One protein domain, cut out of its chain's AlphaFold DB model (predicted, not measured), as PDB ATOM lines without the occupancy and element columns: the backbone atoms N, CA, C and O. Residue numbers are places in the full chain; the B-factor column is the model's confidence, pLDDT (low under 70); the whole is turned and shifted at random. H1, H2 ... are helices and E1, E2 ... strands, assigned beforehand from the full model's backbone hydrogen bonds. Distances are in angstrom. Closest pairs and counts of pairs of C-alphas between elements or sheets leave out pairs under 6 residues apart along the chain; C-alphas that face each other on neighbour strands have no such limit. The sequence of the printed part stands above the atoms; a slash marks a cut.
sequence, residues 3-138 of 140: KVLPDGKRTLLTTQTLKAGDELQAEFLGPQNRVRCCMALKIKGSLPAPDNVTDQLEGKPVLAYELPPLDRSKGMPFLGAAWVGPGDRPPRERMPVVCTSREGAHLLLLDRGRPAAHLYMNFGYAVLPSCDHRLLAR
ATOM      1  N   LYS A   3     178.230 -21.606-235.265       95.38
ATOM      2  CA  LYS A   3     178.983 -22.589-236.042       95.38
ATOM      3  C   LYS A   3     178.210 -23.895-236.096       95.38
ATOM      4  O   LYS A   3     177.863 -24.428-235.042       95.38
ATOM      5  N   VAL A   4     177.985 -24.417-237.298       92.62
ATOM      6  CA  VAL A   4     177.372 -25.733-237.514       92.62
ATOM      7  C   VAL A   4     178.366 -26.647-238.215       92.62
ATOM      8  O   VAL A   4     178.892 -26.304-239.271       92.62
ATOM      9  N   LEU A   5     178.643 -27.798-237.603       91.12
ATOM     10  CA  LEU A   5     179.563 -28.811-238.119       91.12
ATOM     11  C   LEU A   5     178.829 -29.868-238.966       91.12
ATOM     12  O   LEU A   5     177.613 -30.026-238.817       91.12
ATOM     13  N   PRO A   6     179.547 -30.640-239.814       87.12
ATOM     14  CA  PRO A   6     178.942 -31.698-240.633       87.12
ATOM     15  C   PRO A   6     178.174 -32.761-239.832       87.12
ATOM     16  O   PRO A   6     177.237 -33.365-240.341       87.12
ATOM     17  N   ASP A   7     178.545 -32.995-238.569       87.38
ATOM     18  CA  ASP A   7     177.879 -33.964-237.688       87.38
ATOM     19  C   ASP A   7     176.596 -33.424-237.025       87.38
ATOM     20  O   ASP A   7     175.986 -34.125-236.208       87.38
ATOM     21  N   GLY A   8     176.190 -32.198-237.375       88.81
ATOM     22  CA  GLY A   8     175.020 -31.502-236.850       88.81
ATOM     23  C   GLY A   8     175.271 -30.755-235.539       88.81
ATOM     24  O   GLY A   8     174.353 -30.097-235.040       88.81
ATOM     25  N   LYS A   9     176.482 -30.810-234.962       92.31
ATOM     26  CA  LYS A   9     176.794 -30.038-233.751       92.31
ATOM     27  C   LYS A   9     176.723 -28.547-234.033       92.31
ATOM     28  O   LYS A   9     177.241 -28.064-235.041       92.31
ATOM     29  N   ARG A  10     176.094 -27.824-233.106       94.62
ATOM     30  CA  ARG A  10     175.911 -26.375-233.168       94.62
ATOM     31  C   ARG A  10     176.546 -25.711-231.954       94.62
ATOM     32  O   ARG A  10     176.298 -26.116-230.819       94.62
ATOM     33  N   THR A  11     177.328 -24.672-232.207       97.12
ATOM     34  CA  THR A  11     178.011 -23.889-231.175       97.12
ATOM     35  C   THR A  11     177.684 -22.417-231.356       97.12
ATOM     36  O   THR A  11     177.835 -21.888-232.456       97.12
ATOM     37  N   LEU A  12     177.266 -21.746-230.283       97.56
ATOM     38  CA  LEU A  12     177.234 -20.288-230.224       97.56
ATOM     39  C   LEU A  12     178.593 -19.775-229.741       97.56
ATOM     40  O   LEU A  12     179.118 -20.268-228.751       97.56
ATOM     41  N   LEU A  13     179.114 -18.760-230.418       97.94
ATOM     42  CA  LEU A  13     180.322 -18.015-230.077       97.94
ATOM     43  C   LEU A  13     179.925 -16.559-229.822       97.94
ATOM     44  O   LEU A  13     179.310 -15.934-230.694       97.94
ATOM     45  N   THR A  14     180.218 -16.031-228.639       96.81
ATOM     46  CA  THR A  14     179.781 -14.691-228.216       96.81
ATOM     47  C   THR A  14     180.693 -14.133-227.126       96.81
ATOM     48  O   THR A  14     181.336 -14.895-226.416       96.81
ATOM     49  N   THR A  15     180.733 -12.813-226.965       96.31
ATOM     50  CA  THR A  15     181.387 -12.138-225.827       96.31
ATOM     51  C   THR A  15     180.447 -11.978-224.625       96.31
ATOM     52  O   THR A  15     180.863 -11.536-223.558       96.31
ATOM     53  N   GLN A  16     179.167 -12.341-224.774       94.88
ATOM     54  CA  GLN A  16     178.181 -12.282-223.696       94.88
ATOM     55  C   GLN A  16     178.263 -13.517-222.792       94.88
ATOM     56  O   GLN A  16     178.364 -14.653-223.262       94.88
ATOM     57  N   THR A  17     178.171 -13.299-221.480       96.50
ATOM     58  CA  THR A  17     178.030 -14.393-220.508       96.50
ATOM     59  C   THR A  17     176.587 -14.881-220.503       96.50
ATOM     60  O   THR A  17     175.680 -14.088-220.266       96.50
ATOM     61  N   LEU A  18     176.386 -16.174-220.754       96.69
ATOM     62  CA  LEU A  18     175.085 -16.832-220.847       96.69
ATOM     63  C   LEU A  18     175.055 -18.065-219.944       96.69
ATOM     64  O   LEU A  18     176.093 -18.614-219.568       96.69
ATOM     65  N   LYS A  19     173.854 -18.534-219.630       96.56
ATOM     66  CA  LYS A  19     173.605 -19.754-218.855       96.56
ATOM     67  C   LYS A  19     172.679 -20.703-219.605       96.56
ATOM     68  O   LYS A  19     171.979 -20.321-220.540       96.56
ATOM     69  N   ALA A  20     172.665 -21.963-219.177       97.25
ATOM     70  CA  ALA A  20     171.722 -22.943-219.696       97.25
ATOM     71  C   ALA A  20     170.275 -22.438-219.549       97.25
ATOM     72  O   ALA A  20     169.893 -21.900-218.511       97.25
ATOM     73  N   GLY A  21     169.485 -22.618-220.604       95.88
ATOM     74  CA  GLY A  21     168.112 -22.132-220.692       95.88
ATOM     75  C   GLY A  21     167.957 -20.725-221.268       95.88
ATOM     76  O   GLY A  21     166.847 -20.417-221.702       95.88
ATOM     77  N   ASP A  22     169.025 -19.915-221.343       95.88
ATOM     78  CA  ASP A  22     168.967 -18.616-222.021       95.88
ATOM     79  C   ASP A  22     168.567 -18.798-223.488       95.88
ATOM     80  O   ASP A  22     168.948 -19.772-224.150       95.88
ATOM     81  N   GLU A  23     167.774 -17.855-223.985       94.75
ATOM     82  CA  GLU A  23     167.206 -17.900-225.325       94.75
ATOM     83  C   GLU A  23     168.026 -17.070-226.309       94.75
ATOM     84  O   GLU A  23     168.650 -16.059-225.973       94.75
ATOM     85  N   LEU A  24     168.020 -17.526-227.555       92.62
ATOM     86  CA  LEU A  24     168.589 -16.801-228.675       92.62
ATOM     87  C   LEU A  24     167.801 -17.078-229.948       92.62
ATOM     88  O   LEU A  24     167.079 -18.071-230.074       92.62
ATOM     89  N   GLN A  25     168.034 -16.225-230.931       92.06
ATOM     90  CA  GLN A  25     167.559 -16.401-232.287       92.06
ATOM     91  C   GLN A  25     168.742 -16.536-233.220       92.06
ATOM     92  O   GLN A  25     169.623 -15.682-233.243       92.06
ATOM     93  N   ALA A  26     168.769 -17.627-233.975       92.00
ATOM     94  CA  ALA A  26     169.850 -17.927-234.897       92.00
ATOM     95  C   ALA A  26     169.349 -18.021-236.333       92.00
ATOM     96  O   ALA A  26     168.245 -18.508-236.606       92.00
ATOM     97  N   GLU A  27     170.214 -17.611-237.250       91.38
ATOM     98  CA  GLU A  27     170.093 -17.989-238.646       91.38
ATOM     99  C   GLU A  27     170.225 -19.504-238.811       91.38
ATOM    100  O   GLU A  27     170.925 -20.188-238.058       91.38
ATOM    101  N   PHE A  28     169.547 -20.032-239.824       87.69
ATOM    102  CA  PHE A  28     169.618 -21.434-240.202       87.69
ATOM    103  C   PHE A  28     169.642 -21.589-241.715       87.69
ATOM    104  O   PHE A  28     169.157 -20.733-242.457       87.69
ATOM    105  N   LEU A  29     170.180 -22.712-242.181       85.75
ATOM    106  CA  LEU A  29     170.152 -23.053-243.593       85.75
ATOM    107  C   LEU A  29     168.765 -23.598-243.966       85.75
ATOM    108  O   LEU A  29     168.342 -24.650-243.488       85.75
ATOM    109  N   GLY A  30     168.029 -22.844-244.779       81.44
ATOM    110  CA  GLY A  30     166.735 -23.239-245.323       81.44
ATOM    111  C   GLY A  30     166.855 -24.050-246.621       81.44
ATOM    112  O   GLY A  30     167.954 -24.427-247.032       81.44
ATOM    113  N   PRO A  31     165.723 -24.303-247.305       80.00
ATOM    114  CA  PRO A  31     165.715 -24.963-248.608       80.00
ATOM    115  C   PRO A  31     166.657 -24.274-249.606       80.00
ATOM    116  O   PRO A  31     166.794 -23.050-249.586       80.00
ATOM    117  N   GLN A  32     167.271 -25.057-250.500       81.25
ATOM    118  CA  GLN A  32     168.193 -24.567-251.540       81.25
ATOM    119  C   GLN A  32     169.433 -23.833-250.991       81.25
ATOM    120  O   GLN A  32     169.959 -22.936-251.646       81.25
ATOM    121  N   ASN A  33     169.888 -24.179-249.785       77.81
ATOM    122  CA  ASN A  33     171.077 -23.605-249.142       77.81
ATOM    123  C   ASN A  33     170.994 -22.093-248.916       77.81
ATOM    124  O   ASN A  33     172.011 -21.402-248.854       77.81
ATOM    125  N   ARG A  34     169.776 -21.564-248.779       85.06
ATOM    126  CA  ARG A  34     169.562 -20.151-248.479       85.06
ATOM    127  C   ARG A  34     169.504 -19.944-246.977       85.06
ATOM    128  O   ARG A  34     168.700 -20.581-246.297       85.06
ATOM    129  N   VAL A  35     170.322 -19.029-246.471       85.38
ATOM    130  CA  VAL A  35     170.273 -18.609-245.069       85.38
ATOM    131  C   VAL A  35     168.919 -17.954-244.789       85.38
ATOM    132  O   VAL A  35     168.443 -17.121-245.562       85.38
ATOM    133  N   ARG A  36     168.267 -18.369-243.702       86.31
ATOM    134  CA  ARG A  36     166.988 -17.829-243.241       86.31
ATOM    135  C   ARG A  36     167.089 -17.408-241.787       86.31
ATOM    136  O   ARG A  36     167.722 -18.075-240.974       86.31
ATOM    137  N   CYS A  37     166.384 -16.331-241.471       82.19
ATOM    138  CA  CYS A  37     166.145 -15.883-240.112       82.19
ATOM    139  C   CYS A  37     164.679 -16.162-239.728       82.19
ATOM    140  O   CYS A  37     163.795 -16.119-240.583       82.19
ATOM    141  N   CYS A  38     164.361 -16.470-238.478       88.38
ATOM    142  CA  CYS A  38     165.260 -16.951-237.430       88.38
ATOM    143  C   CYS A  38     164.589 -18.124-236.720       88.38
ATOM    144  O   CYS A  38     163.361 -18.201-236.667       88.38
ATOM    145  N   MET A  39     165.397 -19.042-236.190       88.81
ATOM    146  CA  MET A  39     164.912 -20.090-235.298       88.81
ATOM    147  C   MET A  39     165.271 -19.768-233.852       88.81
ATOM    148  O   MET A  39     166.408 -19.394-233.559       88.81
ATOM    149  N   ALA A  40     164.300 -19.944-232.960       92.00
ATOM    150  CA  ALA A  40     164.514 -19.855-231.524       92.00
ATOM    151  C   ALA A  40     165.289 -21.082-231.034       92.00
ATOM    152  O   ALA A  40     164.951 -22.221-231.368       92.00
ATOM    153  N   LEU A  41     166.330 -20.851-230.239       93.69
ATOM    154  CA  LEU A  41     167.154 -21.886-229.623       93.69
ATOM    155  C   LEU A  41     167.393 -21.549-228.152       93.69
ATOM    156  O   LEU A  41     167.281 -20.396-227.738       93.69
ATOM    157  N   LYS A  42     167.747 -22.573-227.376       95.94
ATOM    158  CA  LYS A  42     168.138 -22.437-225.971       95.94
ATOM    159  C   LYS A  42     169.561 -22.905-225.772       95.94
ATOM    160  O   LYS A  42     169.955 -23.916-226.352       95.94
ATOM    161  N   ILE A  43     170.311 -22.202-224.935       97.69
ATOM    162  CA  ILE A  43     171.637 -22.640-224.507       97.69
ATOM    163  C   ILE A  43     171.500 -23.942-223.717       97.69
ATOM    164  O   ILE A  43     170.710 -24.020-222.774       97.69
ATOM    165  N   LYS A  44     172.274 -24.968-224.085       98.00
ATOM    166  CA  LYS A  44     172.326 -26.233-223.337       98.00
ATOM    167  C   LYS A  44     173.378 -26.212-222.233       98.00
ATOM    168  O   LYS A  44     173.146 -26.764-221.165       98.00
ATOM    169  N   GLY A  45     174.509 -25.564-222.486       97.75
ATOM    170  CA  GLY A  45     175.622 -25.485-221.549       97.75
ATOM    171  C   GLY A  45     176.806 -24.730-222.137       97.75
ATOM    172  O   GLY A  45     176.811 -24.383-223.319       97.75
ATOM    173  N   SER A  46     177.805 -24.463-221.302       97.88
ATOM    174  CA  SER A  46     179.081 -23.879-221.713       97.88
ATOM    175  C   SER A  46     180.010 -24.936-222.308       97.88
ATOM    176  O   SER A  46     180.016 -26.088-221.877       97.88
ATOM    177  N   LEU A  47     180.838 -24.518-223.256       98.06
ATOM    178  CA  LEU A  47     181.930 -25.301-223.825       98.06
ATOM    179  C   LEU A  47     183.274 -24.646-223.470       98.06
ATOM    180  O   LEU A  47     183.293 -23.474-223.082       98.06
ATOM    181  N   PRO A  48     184.404 -25.365-223.614       97.69
ATOM    182  CA  PRO A  48     185.723 -24.747-223.549       97.69
ATOM    183  C   PRO A  48     185.827 -23.555-224.504       97.69
ATOM    184  O   PRO A  48     185.241 -23.568-225.592       97.69
ATOM    185  N   ALA A  49     186.573 -22.531-224.089       93.25
ATOM    186  CA  ALA A  49     186.789 -21.347-224.905       93.25
ATOM    187  C   ALA A  49     187.438 -21.727-226.252       93.25
ATOM    188  O   ALA A  49     188.312 -22.598-226.282       93.25
ATOM    189  N   PRO A  50     187.010 -21.104-227.362       95.50
ATOM    190  CA  PRO A  50     187.628 -21.320-228.659       95.50
ATOM    191  C   PRO A  50     189.023 -20.681-228.683       95.50
ATOM    192  O   PRO A  50     189.209 -19.565-228.208       95.50
ATOM    193  N   ASP A  51     189.988 -21.365-229.282       95.25
ATOM    194  CA  ASP A  51     191.345 -20.858-229.522       95.25
ATOM    195  C   ASP A  51     191.454 -20.070-230.838       95.25
ATOM    196  O   ASP A  51     192.311 -19.204-230.992       95.25
ATOM    197  N   ASN A  52     190.555 -20.341-231.783       96.38
ATOM    198  CA  ASN A  52     190.579 -19.784-233.129       96.38
ATOM    199  C   ASN A  52     189.563 -18.653-233.365       96.38
ATOM    200  O   ASN A  52     189.331 -18.282-234.517       96.38
ATOM    201  N   VAL A  53     188.923 -18.128-232.313       97.88
ATOM    202  CA  VAL A  53     187.914 -17.063-232.423       97.88
ATOM    203  C   VAL A  53     188.273 -15.898-231.513       97.88
ATOM    204  O   VAL A  53     188.548 -16.084-230.334       97.88
ATOM    205  N   THR A  54     188.230 -14.691-232.062       98.06
ATOM    206  CA  THR A  54     188.624 -13.453-231.381       98.06
ATOM    207  C   THR A  54     187.558 -12.380-231.553       98.06
ATOM    208  O   THR A  54     186.849 -12.361-232.560       98.06
ATOM    209  N   ASP A  55     187.442 -11.492-230.571       97.75
ATOM    210  CA  ASP A  55     186.749 -10.215-230.719       97.75
ATOM    211  C   ASP A  55     187.753  -9.177-231.226       97.75
ATOM    212  O   ASP A  55     188.631  -8.740-230.487       97.75
ATOM    213  N   GLN A  56     187.647  -8.836-232.507       96.75
ATOM    214  CA  GLN A  56     188.559  -7.912-233.184       96.75
ATOM    215  C   GLN A  56     188.218  -6.446-232.910       96.75
ATOM    216  O   GLN A  56     189.031  -5.581-233.211       96.75
ATOM    217  N   LEU A  57     187.042  -6.157-232.337       95.75
ATOM    218  CA  LEU A  57     186.645  -4.784-232.047       95.75
ATOM    219  C   LEU A  57     187.110  -4.341-230.658       95.75
ATOM    220  O   LEU A  57     187.717  -3.284-230.522       95.75
ATOM    221  N   GLU A  58     186.818  -5.135-229.625       96.12
ATOM    222  CA  GLU A  58     187.088  -4.744-228.231       96.12
ATOM    223  C   GLU A  58     188.091  -5.661-227.517       96.12
ATOM    224  O   GLU A  58     188.440  -5.407-226.364       96.12
ATOM    225  N   GLY A  59     188.561  -6.735-228.165       96.69
ATOM    226  CA  GLY A  59     189.517  -7.671-227.567       96.69
ATOM    227  C   GLY A  59     188.950  -8.481-226.396       96.69
ATOM    228  O   GLY A  59     189.716  -9.010-225.588       96.69
ATOM    229  N   LYS A  60     187.620  -8.574-226.256       97.31
ATOM    230  CA  LYS A  60     186.995  -9.319-225.158       97.31
ATOM    231  C   LYS A  60     187.176 -10.833-225.325       97.31
ATOM    232  O   LYS A  60     187.203 -11.337-226.452       97.31
ATOM    233  N   PRO A  61     187.222 -11.597-224.216       97.31
ATOM    234  CA  PRO A  61     187.198 -13.052-224.281       97.31
ATOM    235  C   PRO A  61     185.962 -13.558-225.033       97.31
ATOM    236  O   PRO A  61     184.831 -13.167-224.730       97.31
ATOM    237  N   VAL A  62     186.176 -14.458-225.991       98.12
ATOM    238  CA  VAL A  62     185.086 -15.142-226.691       98.12
ATOM    239  C   VAL A  62     184.718 -16.405-225.921       98.12
ATOM    240  O   VAL A  62     185.566 -17.229-225.592       98.12
ATOM    241  N   LEU A  63     183.429 -16.562-225.649       98.25
ATOM    242  CA  LEU A  63     182.840 -17.696-224.951       98.25
ATOM    243  C   LEU A  63     182.122 -18.606-225.952       98.25
ATOM    244  O   LEU A  63     181.581 -18.138-226.961       98.25
ATOM    245  N   ALA A  64     182.096 -19.905-225.658       98.38
ATOM    246  CA  ALA A  64     181.428 -20.910-226.474       98.38
ATOM    247  C   ALA A  64     180.316 -21.615-225.692       98.38
ATOM    248  O   ALA A  64     180.492 -21.992-224.533       98.38
ATOM    249  N   TYR A  65     179.184 -21.845-226.354       98.38
ATOM    250  CA  TYR A  65     178.033 -22.528-225.770       98.38
ATOM    251  C   TYR A  65     177.476 -23.594-226.708       98.38
ATOM    252  O   TYR A  65     177.406 -23.405-227.925       98.38
ATOM    253  N   GLU A  66     177.049 -24.714-226.130       97.81
ATOM    254  CA  GLU A  66     176.361 -25.782-226.846       97.81
ATOM    255  C   GLU A  66     174.920 -25.363-227.158       97.81
ATOM    256  O   GLU A  66     174.169 -24.921-226.281       97.81
ATOM    257  N   LEU A  67     174.524 -25.555-228.415       96.12
ATOM    258  CA  LEU A  67     173.144 -25.439-228.871       96.12
ATOM    259  C   LEU A  67     172.576 -26.839-229.158       96.12
ATOM    260  O   LEU A  67     173.347 -27.762-229.436       96.12
ATOM    261  N   PRO A  68     171.241 -27.029-229.150       93.62
ATOM    262  CA  PRO A  68     170.630 -28.287-229.570       93.62
ATOM    263  C   PRO A  68     171.194 -28.709-230.929       93.62
ATOM    264  O   PRO A  68     171.355 -27.843-231.782       93.62
ATOM    265  N   PRO A  69     171.511 -29.983-231.187       88.62
ATOM    266  CA  PRO A  69     172.050 -30.376-232.485       88.62
ATOM    267  C   PRO A  69     171.023 -30.147-233.600       88.62
ATOM    268  O   PRO A  69     169.817 -30.070-233.352       88.62
ATOM    269  N   LEU A  70     171.503 -30.001-234.832       84.69
ATOM    270  CA  LEU A  70     170.667 -30.149-236.016       84.69
ATOM    271  C   LEU A  70     170.574 -31.643-236.354       84.69
ATOM    272  O   LEU A  70     171.547 -32.379-236.187       84.69
ATOM    273  N   ASP A  71     169.419 -32.091-236.842       76.06
ATOM    274  CA  ASP A  71     169.286 -33.432-237.413       76.06
ATOM    275  C   ASP A  71     170.330 -33.619-238.527       76.06
ATOM    276  O   ASP A  71     170.439 -32.783-239.427       76.06
ATOM    277  N   ARG A  72     171.105 -34.708-238.462       64.25
ATOM    278  CA  ARG A  72     172.183 -35.020-239.412       64.25
ATOM    279  C   ARG A  72     171.686 -35.127-240.850       64.25
ATOM    280  O   ARG A  72     172.413 -34.749-241.758       64.25
ATOM    281  N   SER A  73     170.439 -35.557-241.058       64.06
ATOM    282  CA  SER A  73     169.810 -35.585-242.390       64.06
ATOM    283  C   SER A  73     169.578 -34.187-242.985       64.06
ATOM    284  O   SER A  73     169.325 -34.046-244.178       64.06
ATOM    285  N   LYS A  74     169.686 -33.145-242.155       62.12
ATOM    286  CA  LYS A  74     169.528 -31.727-242.503       62.12
ATOM    287  C   LYS A  74     170.846 -30.951-242.370       62.12
ATOM    288  O   LYS A  74     170.869 -29.744-242.606       62.12
ATOM    289  N   GLY A  75     171.921 -31.615-241.938       61.97
ATOM    290  CA  GLY A  75     173.168 -30.997-241.498       61.97
ATOM    291  C   GLY A  75     174.091 -30.649-242.653       61.97
ATOM    292  O   GLY A  75     174.924 -31.459-243.042       61.97
ATOM    293  N   MET A  76     173.990 -29.422-243.161       75.50
ATOM    294  CA  MET A  76     175.083 -28.818-243.920       75.50
ATOM    295  C   MET A  76     175.890 -27.878-243.022       75.50
ATOM    296  O   MET A  76     175.289 -27.105-242.267       75.50
ATOM    297  N   PRO A  77     177.232 -27.921-243.099       85.06
ATOM    298  CA  PRO A  77     178.072 -26.965-242.401       85.06
ATOM    299  C   PRO A  77     177.727 -25.547-242.836       85.06
ATOM    300  O   PRO A  77     177.666 -25.255-244.031       85.06
ATOM    301  N   PHE A  78     177.509 -24.663-241.870       89.81
ATOM    302  CA  PHE A  78     177.320 -23.247-242.143       89.81
ATOM    303  C   PHE A  78     177.761 -22.403-240.948       89.81
ATOM    304  O   PHE A  78     177.792 -22.867-239.801       89.81
ATOM    305  N   LEU A  79     178.096 -21.150-241.239       92.50
ATOM    306  CA  LEU A  79     178.326 -20.106-240.252       92.50
ATOM    307  C   LEU A  79     177.209 -19.082-240.395       92.50
ATOM    308  O   LEU A  79     176.918 -18.646-241.506       92.50
ATOM    309  N   GLY A  80     176.574 -18.733-239.285       93.31
ATOM    310  CA  GLY A  80     175.451 -17.802-239.280       93.31
ATOM    311  C   GLY A  80     175.512 -16.816-238.129       93.31
ATOM    312  O   GLY A  80     176.310 -16.937-237.190       93.31
ATOM    313  N   ALA A  81     174.652 -15.817-238.203       94.06
ATOM    314  CA  ALA A  81     174.455 -14.858-237.143       94.06
ATOM    315  C   ALA A  81     173.496 -15.407-236.077       94.06
ATOM    316  O   ALA A  81     172.624 -16.239-236.335       94.06
ATOM    317  N   ALA A  82     173.664 -14.916-234.853       93.00
ATOM    318  CA  ALA A  82     172.683 -15.080-233.794       93.00
ATOM    319  C   ALA A  82     172.550 -13.776-233.019       93.00
ATOM    320  O   ALA A  82     173.531 -13.049-232.860       93.00
ATOM    321  N   TRP A  83     171.345 -13.536-232.523       91.38
ATOM    322  CA  TRP A  83     171.020 -12.484-231.578       91.38
ATOM    323  C   TRP A  83     170.581 -13.130-230.265       91.38
ATOM    324  O   TRP A  83     169.805 -14.088-230.265       91.38
ATOM    325  N   VAL A  84     171.125 -12.646-229.152       88.44
ATOM    326  CA  VAL A  84     170.822 -13.160-227.814       88.44
ATOM    327  C   VAL A  84     169.666 -12.357-227.234       88.44
ATOM    328  O   VAL A  84     169.732 -11.132-227.178       88.44
ATOM    329  N   GLY A  85     168.633 -13.055-226.775       83.38
ATOM    330  CA  GLY A  85     167.439 -12.464-226.188       83.38
ATOM    331  C   GLY A  85     166.199 -13.329-226.435       83.38
ATOM    332  O   GLY A  85     166.324 -14.443-226.950       83.38
ATOM    333  N   PRO A  86     165.001 -12.843-226.061       77.50
ATOM    334  CA  PRO A  86     163.776 -13.639-226.092       77.50
ATOM    335  C   PRO A  86     163.529 -14.298-227.455       77.50
ATOM    336  O   PRO A  86     163.527 -13.640-228.499       77.50
ATOM    337  N   GLY A  87     163.319 -15.614-227.453       72.81
ATOM    338  CA  GLY A  87     163.126 -16.414-228.663       72.81
ATOM    339  C   GLY A  87     161.746 -16.244-229.307       72.81
ATOM    340  O   GLY A  87     161.536 -16.699-230.427       72.81
ATOM    341  N   ASP A  88     160.813 -15.581-228.626       72.88
ATOM    342  CA  ASP A  88     159.409 -15.416-229.015       72.88
ATOM    343  C   ASP A  88     159.140 -14.191-229.907       72.88
ATOM    344  O   ASP A  88     158.036 -14.038-230.434       72.88
ATOM    345  N   ARG A  89     160.125 -13.302-230.093       66.50
ATOM    346  CA  ARG A  89     159.963 -12.047-230.846       66.50
ATOM    347  C   ARG A  89     161.075 -11.869-231.861       66.50
ATOM    348  O   ARG A  89     162.225 -11.938-231.452       66.50
ATOM    349  N   PRO A  90     160.783 -11.582-233.142       67.00
ATOM    350  CA  PRO A  90     161.836 -11.365-234.129       67.00
ATOM    351  C   PRO A  90     162.818 -10.289-233.641       67.00
ATOM    352  O   PRO A  90     162.391  -9.371-232.922       67.00
ATOM    353  N   PRO A  91     164.106 -10.365-234.024       72.44
ATOM    354  CA  PRO A  91     165.098  -9.417-233.553       72.44
ATOM    355  C   PRO A  91     164.642  -8.025-233.992       72.44
ATOM    356  O   PRO A  91     164.428  -7.773-235.179       72.44
ATOM    357  N   ARG A  92     164.419  -7.128-233.028       66.25
ATOM    358  CA  ARG A  92     164.092  -5.723-233.331       66.25
ATOM    359  C   ARG A  92     165.304  -4.984-233.897       66.25
ATOM    360  O   ARG A  92     165.155  -3.967-234.568       66.25
ATOM    361  N   GLU A  93     166.487  -5.510-233.610       70.06
ATOM    362  CA  GLU A  93     167.778  -5.036-234.082       70.06
ATOM    363  C   GLU A  93     168.187  -5.774-235.359       70.06
ATOM    364  O   GLU A  93     167.732  -6.884-235.643       70.06
ATOM    365  N   ARG A  94     169.066  -5.154-236.153       77.56
ATOM    366  CA  ARG A  94     169.632  -5.825-237.324       77.56
ATOM    367  C   ARG A  94     170.486  -7.003-236.869       77.56
ATOM    368  O   ARG A  94     171.359  -6.846-236.021       77.56
ATOM    369  N   MET A  95     170.267  -8.155-237.495       85.06
ATOM    370  CA  MET A  95     171.169  -9.289-237.339       85.06
ATOM    371  C   MET A  95     172.574  -8.901-237.817       85.06
ATOM    372  O   MET A  95     172.700  -8.213-238.839       85.06
ATOM    373  N   PRO A  96     173.629  -9.338-237.109       90.12
ATOM    374  CA  PRO A  96     174.987  -9.246-237.617       90.12
ATOM    375  C   PRO A  96     175.107  -9.909-238.991       90.12
ATOM    376  O   PRO A  96     174.443 -10.904-239.267       90.12
ATOM    377  N   VAL A  97     175.984  -9.389-239.838       92.19
ATOM    378  CA  VAL A  97     176.320  -9.999-241.125       92.19
ATOM    379  C   VAL A  97     177.428 -11.017-240.906       92.19
ATOM    380  O   VAL A  97     178.410 -10.717-240.228       92.19
ATOM    381  N   VAL A  98     177.290 -12.200-241.505       94.25
ATOM    382  CA  VAL A  98     178.374 -13.184-241.585       94.25
ATOM    383  C   VAL A  98     178.900 -13.262-243.008       94.25
ATOM    384  O   VAL A  98     178.129 -13.362-243.959       94.25
ATOM    385  N   CYS A  99     180.220 -13.214-243.151       94.56
ATOM    386  CA  CYS A  99     180.907 -13.363-244.428       94.56
ATOM    387  C   CYS A  99     182.303 -13.965-244.220       94.56
ATOM    388  O   CYS A  99     182.766 -14.101-243.088       94.56
ATOM    389  N   THR A 100     182.976 -14.343-245.303       95.12
ATOM    390  CA  THR A 100     184.322 -14.934-245.281       95.12
ATOM    391  C   THR A 100     185.358 -14.010-245.911       95.12
ATOM    392  O   THR A 100     185.126 -13.429-246.975       95.12
ATOM    393  N   SER A 101     186.516 -13.900-245.269       95.00
ATOM    394  CA  SER A 101     187.765 -13.475-245.897       95.00
ATOM    395  C   SER A 101     188.506 -14.708-246.420       95.00
ATOM    396  O   SER A 101     187.958 -15.813-246.434       95.00
ATOM    397  N   ARG A 102     189.751 -14.541-246.879       94.75
ATOM    398  CA  ARG A 102     190.537 -15.670-247.386       94.75
ATOM    399  C   ARG A 102     190.868 -16.678-246.289       94.75
ATOM    400  O   ARG A 102     190.859 -17.864-246.581       94.75
ATOM    401  N   GLU A 103     191.148 -16.239-245.068       95.44
ATOM    402  CA  GLU A 103     191.614 -17.117-243.982       95.44
ATOM    403  C   GLU A 103     190.578 -17.379-242.879       95.44
ATOM    404  O   GLU A 103     190.836 -18.171-241.969       95.44
ATOM    405  N   GLY A 104     189.402 -16.751-242.942       96.06
ATOM    406  CA  GLY A 104     188.443 -16.856-241.852       96.06
ATOM    407  C   GLY A 104     187.041 -16.349-242.147       96.06
ATOM    408  O   GLY A 104     186.708 -15.916-243.252       96.06
ATOM    409  N   ALA A 105     186.203 -16.406-241.117       97.00
ATOM    410  CA  ALA A 105     184.866 -15.832-241.107       97.00
ATOM    411  C   ALA A 105     184.779 -14.631-240.180       97.00
ATOM    412  O   ALA A 105     185.330 -14.620-239.081       97.00
ATOM    413  N   HIS A 106     183.990 -13.660-240.610       97.31
ATOM    414  CA  HIS A 106     183.675 -12.448-239.885       97.31
ATOM    415  C   HIS A 106     182.203 -12.486-239.487       97.31
ATOM    416  O   HIS A 106     181.350 -12.834-240.300       97.31
ATOM    417  N   LEU A 107     181.907 -12.105-238.248       96.56
ATOM    418  CA  LEU A 107     180.589 -11.644-237.834       96.56
ATOM    419  C   LEU A 107     180.702 -10.158-237.528       96.56
ATOM    420  O   LEU A 107     181.424  -9.784-236.608       96.56
ATOM    421  N   LEU A 108     179.985  -9.344-238.292       95.38
ATOM    422  CA  LEU A 108     180.094  -7.891-238.290       95.38
ATOM    423  C   LEU A 108     178.737  -7.280-237.954       95.38
ATOM    424  O   LEU A 108     177.733  -7.593-238.593       95.38
ATOM    425  N   LEU A 109     178.699  -6.378-236.982       93.19
ATOM    426  CA  LEU A 109     177.512  -5.590-236.668       93.19
ATOM    427  C   LEU A 109     177.856  -4.107-236.722       93.19
ATOM    428  O   LEU A 109     178.804  -3.659-236.080       93.19
ATOM    429  N   LEU A 110     177.051  -3.353-237.468       91.94
ATOM    430  CA  LEU A 110     177.058  -1.897-237.439       91.94
ATOM    431  C   LEU A 110     175.819  -1.410-236.688       91.94
ATOM    432  O   LEU A 110     174.702  -1.723-237.104       91.94
ATOM    433  N   ASP A 111     176.008  -0.582-235.665       89.38
ATOM    434  CA  ASP A 111     174.929   0.194-235.054       89.38
ATOM    435  C   ASP A 111     175.036   1.654-235.496       89.38
ATOM    436  O   ASP A 111     176.078   2.295-235.360       89.38
ATOM    437  N   ARG A 112     173.968   2.170-236.113       87.69
ATOM    438  CA  ARG A 112     173.913   3.533-236.686       87.69
ATOM    439  C   ARG A 112     175.151   3.890-237.529       87.69
ATOM    440  O   ARG A 112     175.623   5.023-237.531       87.69
ATOM    441  N   GLY A 113     175.674   2.903-238.263       87.88
ATOM    442  CA  GLY A 113     176.833   3.051-239.146       87.88
ATOM    443  C   GLY A 113     178.201   3.001-238.460       87.88
ATOM    444  O   GLY A 113     179.199   3.189-239.151       87.88
ATOM    445  N   ARG A 114     178.266   2.739-237.152       90.88
ATOM    446  CA  ARG A 114     179.513   2.533-236.407       90.88
ATOM    447  C   ARG A 114     179.704   1.048-236.084       90.88
ATOM    448  O   ARG A 114     178.701   0.382-235.820       90.88
ATOM    449  N   PRO A 115     180.941   0.526-236.093       93.75
ATOM    450  CA  PRO A 115     181.243  -0.802-235.568       93.75
ATOM    451  C   PRO A 115     180.669  -0.999-234.166       93.75
ATOM    452  O   PRO A 115     180.914  -0.191-233.274       93.75
ATOM    453  N   ALA A 116     179.879  -2.056-233.999       92.75
ATOM    454  CA  ALA A 116     179.269  -2.437-232.725       92.75
ATOM    455  C   ALA A 116     179.668  -3.853-232.286       92.75
ATOM    456  O   ALA A 116     179.664  -4.147-231.098       92.75
ATOM    457  N   ALA A 117     180.015  -4.733-233.230       93.62
ATOM    458  CA  ALA A 117     180.624  -6.026-232.927       93.62
ATOM    459  C   ALA A 117     181.448  -6.530-234.114       93.62
ATOM    460  O   ALA A 117     181.014  -6.401-235.262       93.62
ATOM    461  N   HIS A 118     182.585  -7.167-233.829       96.56
ATOM    462  CA  HIS A 118     183.387  -7.878-234.824       96.56
ATOM    463  C   HIS A 118     183.986  -9.138-234.206       96.56
ATOM    464  O   HIS A 118     185.005  -9.086-233.528       96.56
ATOM    465  N   LEU A 119     183.372 -10.292-234.470       97.62
ATOM    466  CA  LEU A 119     184.007 -11.576-234.169       97.62
ATOM    467  C   LEU A 119     184.699 -12.112-235.413       97.62
ATOM    468  O   LEU A 119     184.099 -12.143-236.489       97.62
ATOM    469  N   TYR A 120     185.926 -12.583-235.251       97.69
ATOM    470  CA  TYR A 120     186.698 -13.217-236.307       97.69
ATOM    471  C   TYR A 120     187.051 -14.651-235.926       97.69
ATOM    472  O   TYR A 120     187.581 -14.893-234.844       97.69
ATOM    473  N   MET A 121     186.757 -15.593-236.819       97.94
ATOM    474  CA  MET A 121     187.115 -17.005-236.704       97.94
ATOM    475  C   MET A 121     188.164 -17.352-237.756       97.94
ATOM    476  O   MET A 121     187.859 -17.322-238.945       97.94
ATOM    477  N   ASN A 122     189.353 -17.757-237.321       97.38
ATOM    478  CA  ASN A 122     190.397 -18.274-238.199       97.38
ATOM    479  C   ASN A 122     190.095 -19.732-238.582       97.38
ATOM    480  O   ASN A 122     189.805 -20.562-237.715       97.38
ATOM    481  N   PHE A 123     190.159 -20.056-239.871       94.88
ATOM    482  CA  PHE A 123     189.935 -21.414-240.367       94.88
ATOM    483  C   PHE A 123     191.180 -22.300-240.328       94.88
ATOM    484  O   PHE A 123     191.052 -23.521-240.283       94.88
ATOM    485  N   GLY A 124     192.376 -21.714-240.364       95.50
ATOM    486  CA  GLY A 124     193.636 -22.434-240.559       95.50
ATOM    487  C   GLY A 124     193.855 -22.909-242.001       95.50
ATOM    488  O   GLY A 124     194.817 -23.621-242.274       95.50
ATOM    489  N   TYR A 125     192.976 -22.525-242.930       94.06
ATOM    490  CA  TYR A 125     193.073 -22.818-244.359       94.06
ATOM    491  C   TYR A 125     192.402 -21.715-245.183       94.06
ATOM    492  O   TYR A 125     191.613 -20.923-244.667       94.06
ATOM    493  N   ALA A 126     192.718 -21.666-246.479       95.12
ATOM    494  CA  ALA A 126     192.168 -20.662-247.377       95.12
ATOM    495  C   ALA A 126     190.782 -21.056-247.918       95.12
ATOM    496  O   ALA A 126     190.574 -22.199-248.326       95.12
ATOM    497  N   VAL A 127     189.866 -20.092-248.003       93.69
ATOM    498  CA  VAL A 127     188.556 -20.222-248.660       93.69
ATOM    499  C   VAL A 127     188.324 -19.106-249.674       93.69
ATOM    500  O   VAL A 127     189.049 -18.111-249.709       93.69
ATOM    501  N   LEU A 128     187.283 -19.263-250.498       93.94
ATOM    502  CA  LEU A 128     186.812 -18.186-251.359       93.94
ATOM    503  C   LEU A 128     186.198 -17.064-250.494       93.94
ATOM    504  O   LEU A 128     185.278 -17.343-249.712       93.94
ATOM    505  N   PRO A 129     186.672 -15.812-250.617       93.88
ATOM    506  CA  PRO A 129     186.089 -14.692-249.892       93.88
ATOM    507  C   PRO A 129     184.662 -14.391-250.359       93.88
ATOM    508  O   PRO A 129     184.337 -14.505-251.540       93.88
ATOM    509  N   SER A 130     183.822 -13.965-249.421       93.94
ATOM    510  CA  SER A 130     182.449 -13.503-249.664       93.94
ATOM    511  C   SER A 130     182.149 -12.143-249.027       93.94
ATOM    512  O   SER A 130     181.075 -11.590-249.252       93.94
ATOM    513  N   CYS A 131     183.068 -11.594-248.227       92.62
ATOM    514  CA  CYS A 131     182.887 -10.282-247.620       92.62
ATOM    515  C   CYS A 131     182.920  -9.149-248.651       92.62
ATOM    516  O   CYS A 131     183.742  -9.133-249.567       92.62
ATOM    517  N   ASP A 132     182.068  -8.149-248.433       90.44
ATOM    518  CA  ASP A 132     182.163  -6.865-249.119       90.44
ATOM    519  C   ASP A 132     183.350  -6.076-248.550       90.44
ATOM    520  O   ASP A 132     183.375  -5.737-247.364       90.44
ATOM    521  N   HIS A 133     184.320  -5.751-249.405       87.25
ATOM    522  CA  HIS A 133     185.484  -4.947-249.036       87.25
ATOM    523  C   HIS A 133     185.101  -3.597-248.415       87.25
ATOM    524  O   HIS A 133     185.776  -3.132-247.501       87.25
ATOM    525  N   ARG A 134     183.997  -2.978-248.857       88.38
ATOM    526  CA  ARG A 134     183.519  -1.711-248.286       88.38
ATOM    527  C   ARG A 134     182.989  -1.875-246.873       88.38
ATOM    528  O   ARG A 134     183.070  -0.929-246.098       88.38
ATOM    529  N   LEU A 135     182.408  -3.032-246.550       87.00
ATOM    530  CA  LEU A 135     181.943  -3.323-245.199       87.00
ATOM    531  C   LEU A 135     183.136  -3.558-244.272       87.00
ATOM    532  O   LEU A 135     183.158  -2.972-243.195       87.00
ATOM    533  N   LEU A 136     184.113  -4.361-244.708       87.19
ATOM    534  CA  LEU A 136     185.322  -4.649-243.931       87.19
ATOM    535  C   LEU A 136     186.114  -3.381-243.601       87.19
ATOM    536  O   LEU A 136     186.425  -3.171-242.438       87.19
ATOM    537  N   ALA A 137     186.298  -2.478-244.570       88.69
ATOM    538  CA  ALA A 137     187.030  -1.220-244.381       88.69
ATOM    539  C   ALA A 137     186.435  -0.272-243.317       88.69
ATOM    540  O   ALA A 137     187.021   0.762-243.011       88.69
ATOM    541  N   ARG A 138     185.241  -0.560-242.779       89.00
ATOM    542  CA  ARG A 138     184.647   0.209-241.669       89.00
ATOM    543  C   ARG A 138     185.078  -0.297-240.293       89.00
ATOM    544  O   ARG A 138     184.726   0.351-239.313       89.00
TER     545      ARG A 138
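AT A GLANCE: This is residues 3 to 138 of the 140 residues of an uncharacterized protein of Pseudacidovorax intermedius (UniProt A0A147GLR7). Three small antiparallel sheets stand like walls round the middle of the domain, in a ring that strand pairing leaves incomplete. The largest wall is E5-E11-E10-E9, with the short helix H1 just grazing it; the other two are E1-E6-E4 and E3-E2-E8, and the short strand E7 sits in the gap between E2 and E9. The printed part has 136 residues with eleven named strands, E1 to E11, followed by one named helix, H1; the class is mostly strand, though under half of the residues are in named elements. It is compact, with a radius of gyration of the C-alphas of 14.4 A, and rounded, with spans of 36 by 29 by 29 A.

HOW THE PARTS SIT: Start at E1, residues 10 to 14, and look across to E6, residues 63 to 67: they are antiparallel neighbours, with N 12 and O 65 at 2.9 A. On the other side of E6 is E4, residues 45 to 47, also antiparallel, with N 66 and O 45 at 2.8 A. Next find E2, residues 23 to 29, and E3, residues 35 to 42, a hairpin in which N 24 and O 41 are 3.0 A apart. E3 bends by 59 degrees at residue 38. E8, residues 82 to 84, is the antiparallel neighbour of E2, with N 25 and O 83 at 2.9 A. The closest C-alphas of E3 and E6 are those of Lys 42 and Leu 67, 6.5 A apart. E7, residues 78 to 80, pairs with no named strand and runs on into E8 across a break of 1 residue, at 43 degrees. Its C-alpha 80 is 5.4 A from that of Glu 27 in E2, the closest C-alphas of those two strands. E9, residues 97 to 100, E10, residues 104 to 111, and E11, residues 114 to 122, form a meander, each strand the antiparallel neighbour of the one before. E9 and E10 are a hairpin, with N 106 and O 99 at 2.8 A; E10 and E11 are another, with N 107 and O 119 at 2.8 A. E11 bends by 52 degrees at residue 117. E5, residues 53 to 55, is an edge strand beside E11, with N 54 and O 120 at 2.9 A. The closest C-alphas of E7 and E9 are those of Gly 80 and Val 98, 5.9 A apart. E1 and E5 are near each other, with 5 pairs of C-alphas within 10 A. H1, residues 133 to 136, only grazes the four-stranded sheet, with its residues 135 to 136; it is too short for an O i to N i+4 pair, and its 1 pair of O i to N i+3 is within range.

IN THESE COORDINATES: Find C-alpha 10 at (175.911, -26.375, -233.168); from there E1 runs 13.3 A to C-alpha 14. E2 covers 19.2 A, E3 19.6 A and E6 13.0 A. E4, E5, E7 and E8, three residues each, are shorter, and E9 measures 10.3 A. E10 begins at C-alpha 104, at (188.443, -16.856, -241.852), and covers 22.8 A; E11, the longest strand by residues, covers 23.6 A. H1 ends at C-alpha 136, at (185.322, -4.649, -243.931), 5.1 A from its first C-alpha.

THE WHOLE: The two C-alphas farthest apart are those of Ser 73 and Arg 114, at 39.8 A. The printed part has no cut. Look at residues 85 to 96 for the one long link, E8 to E9. The mean pLDDT of the printed part is 90.4; it is under 70 at residues 72 to 75, 89 to 90 and 92 of this predicted model.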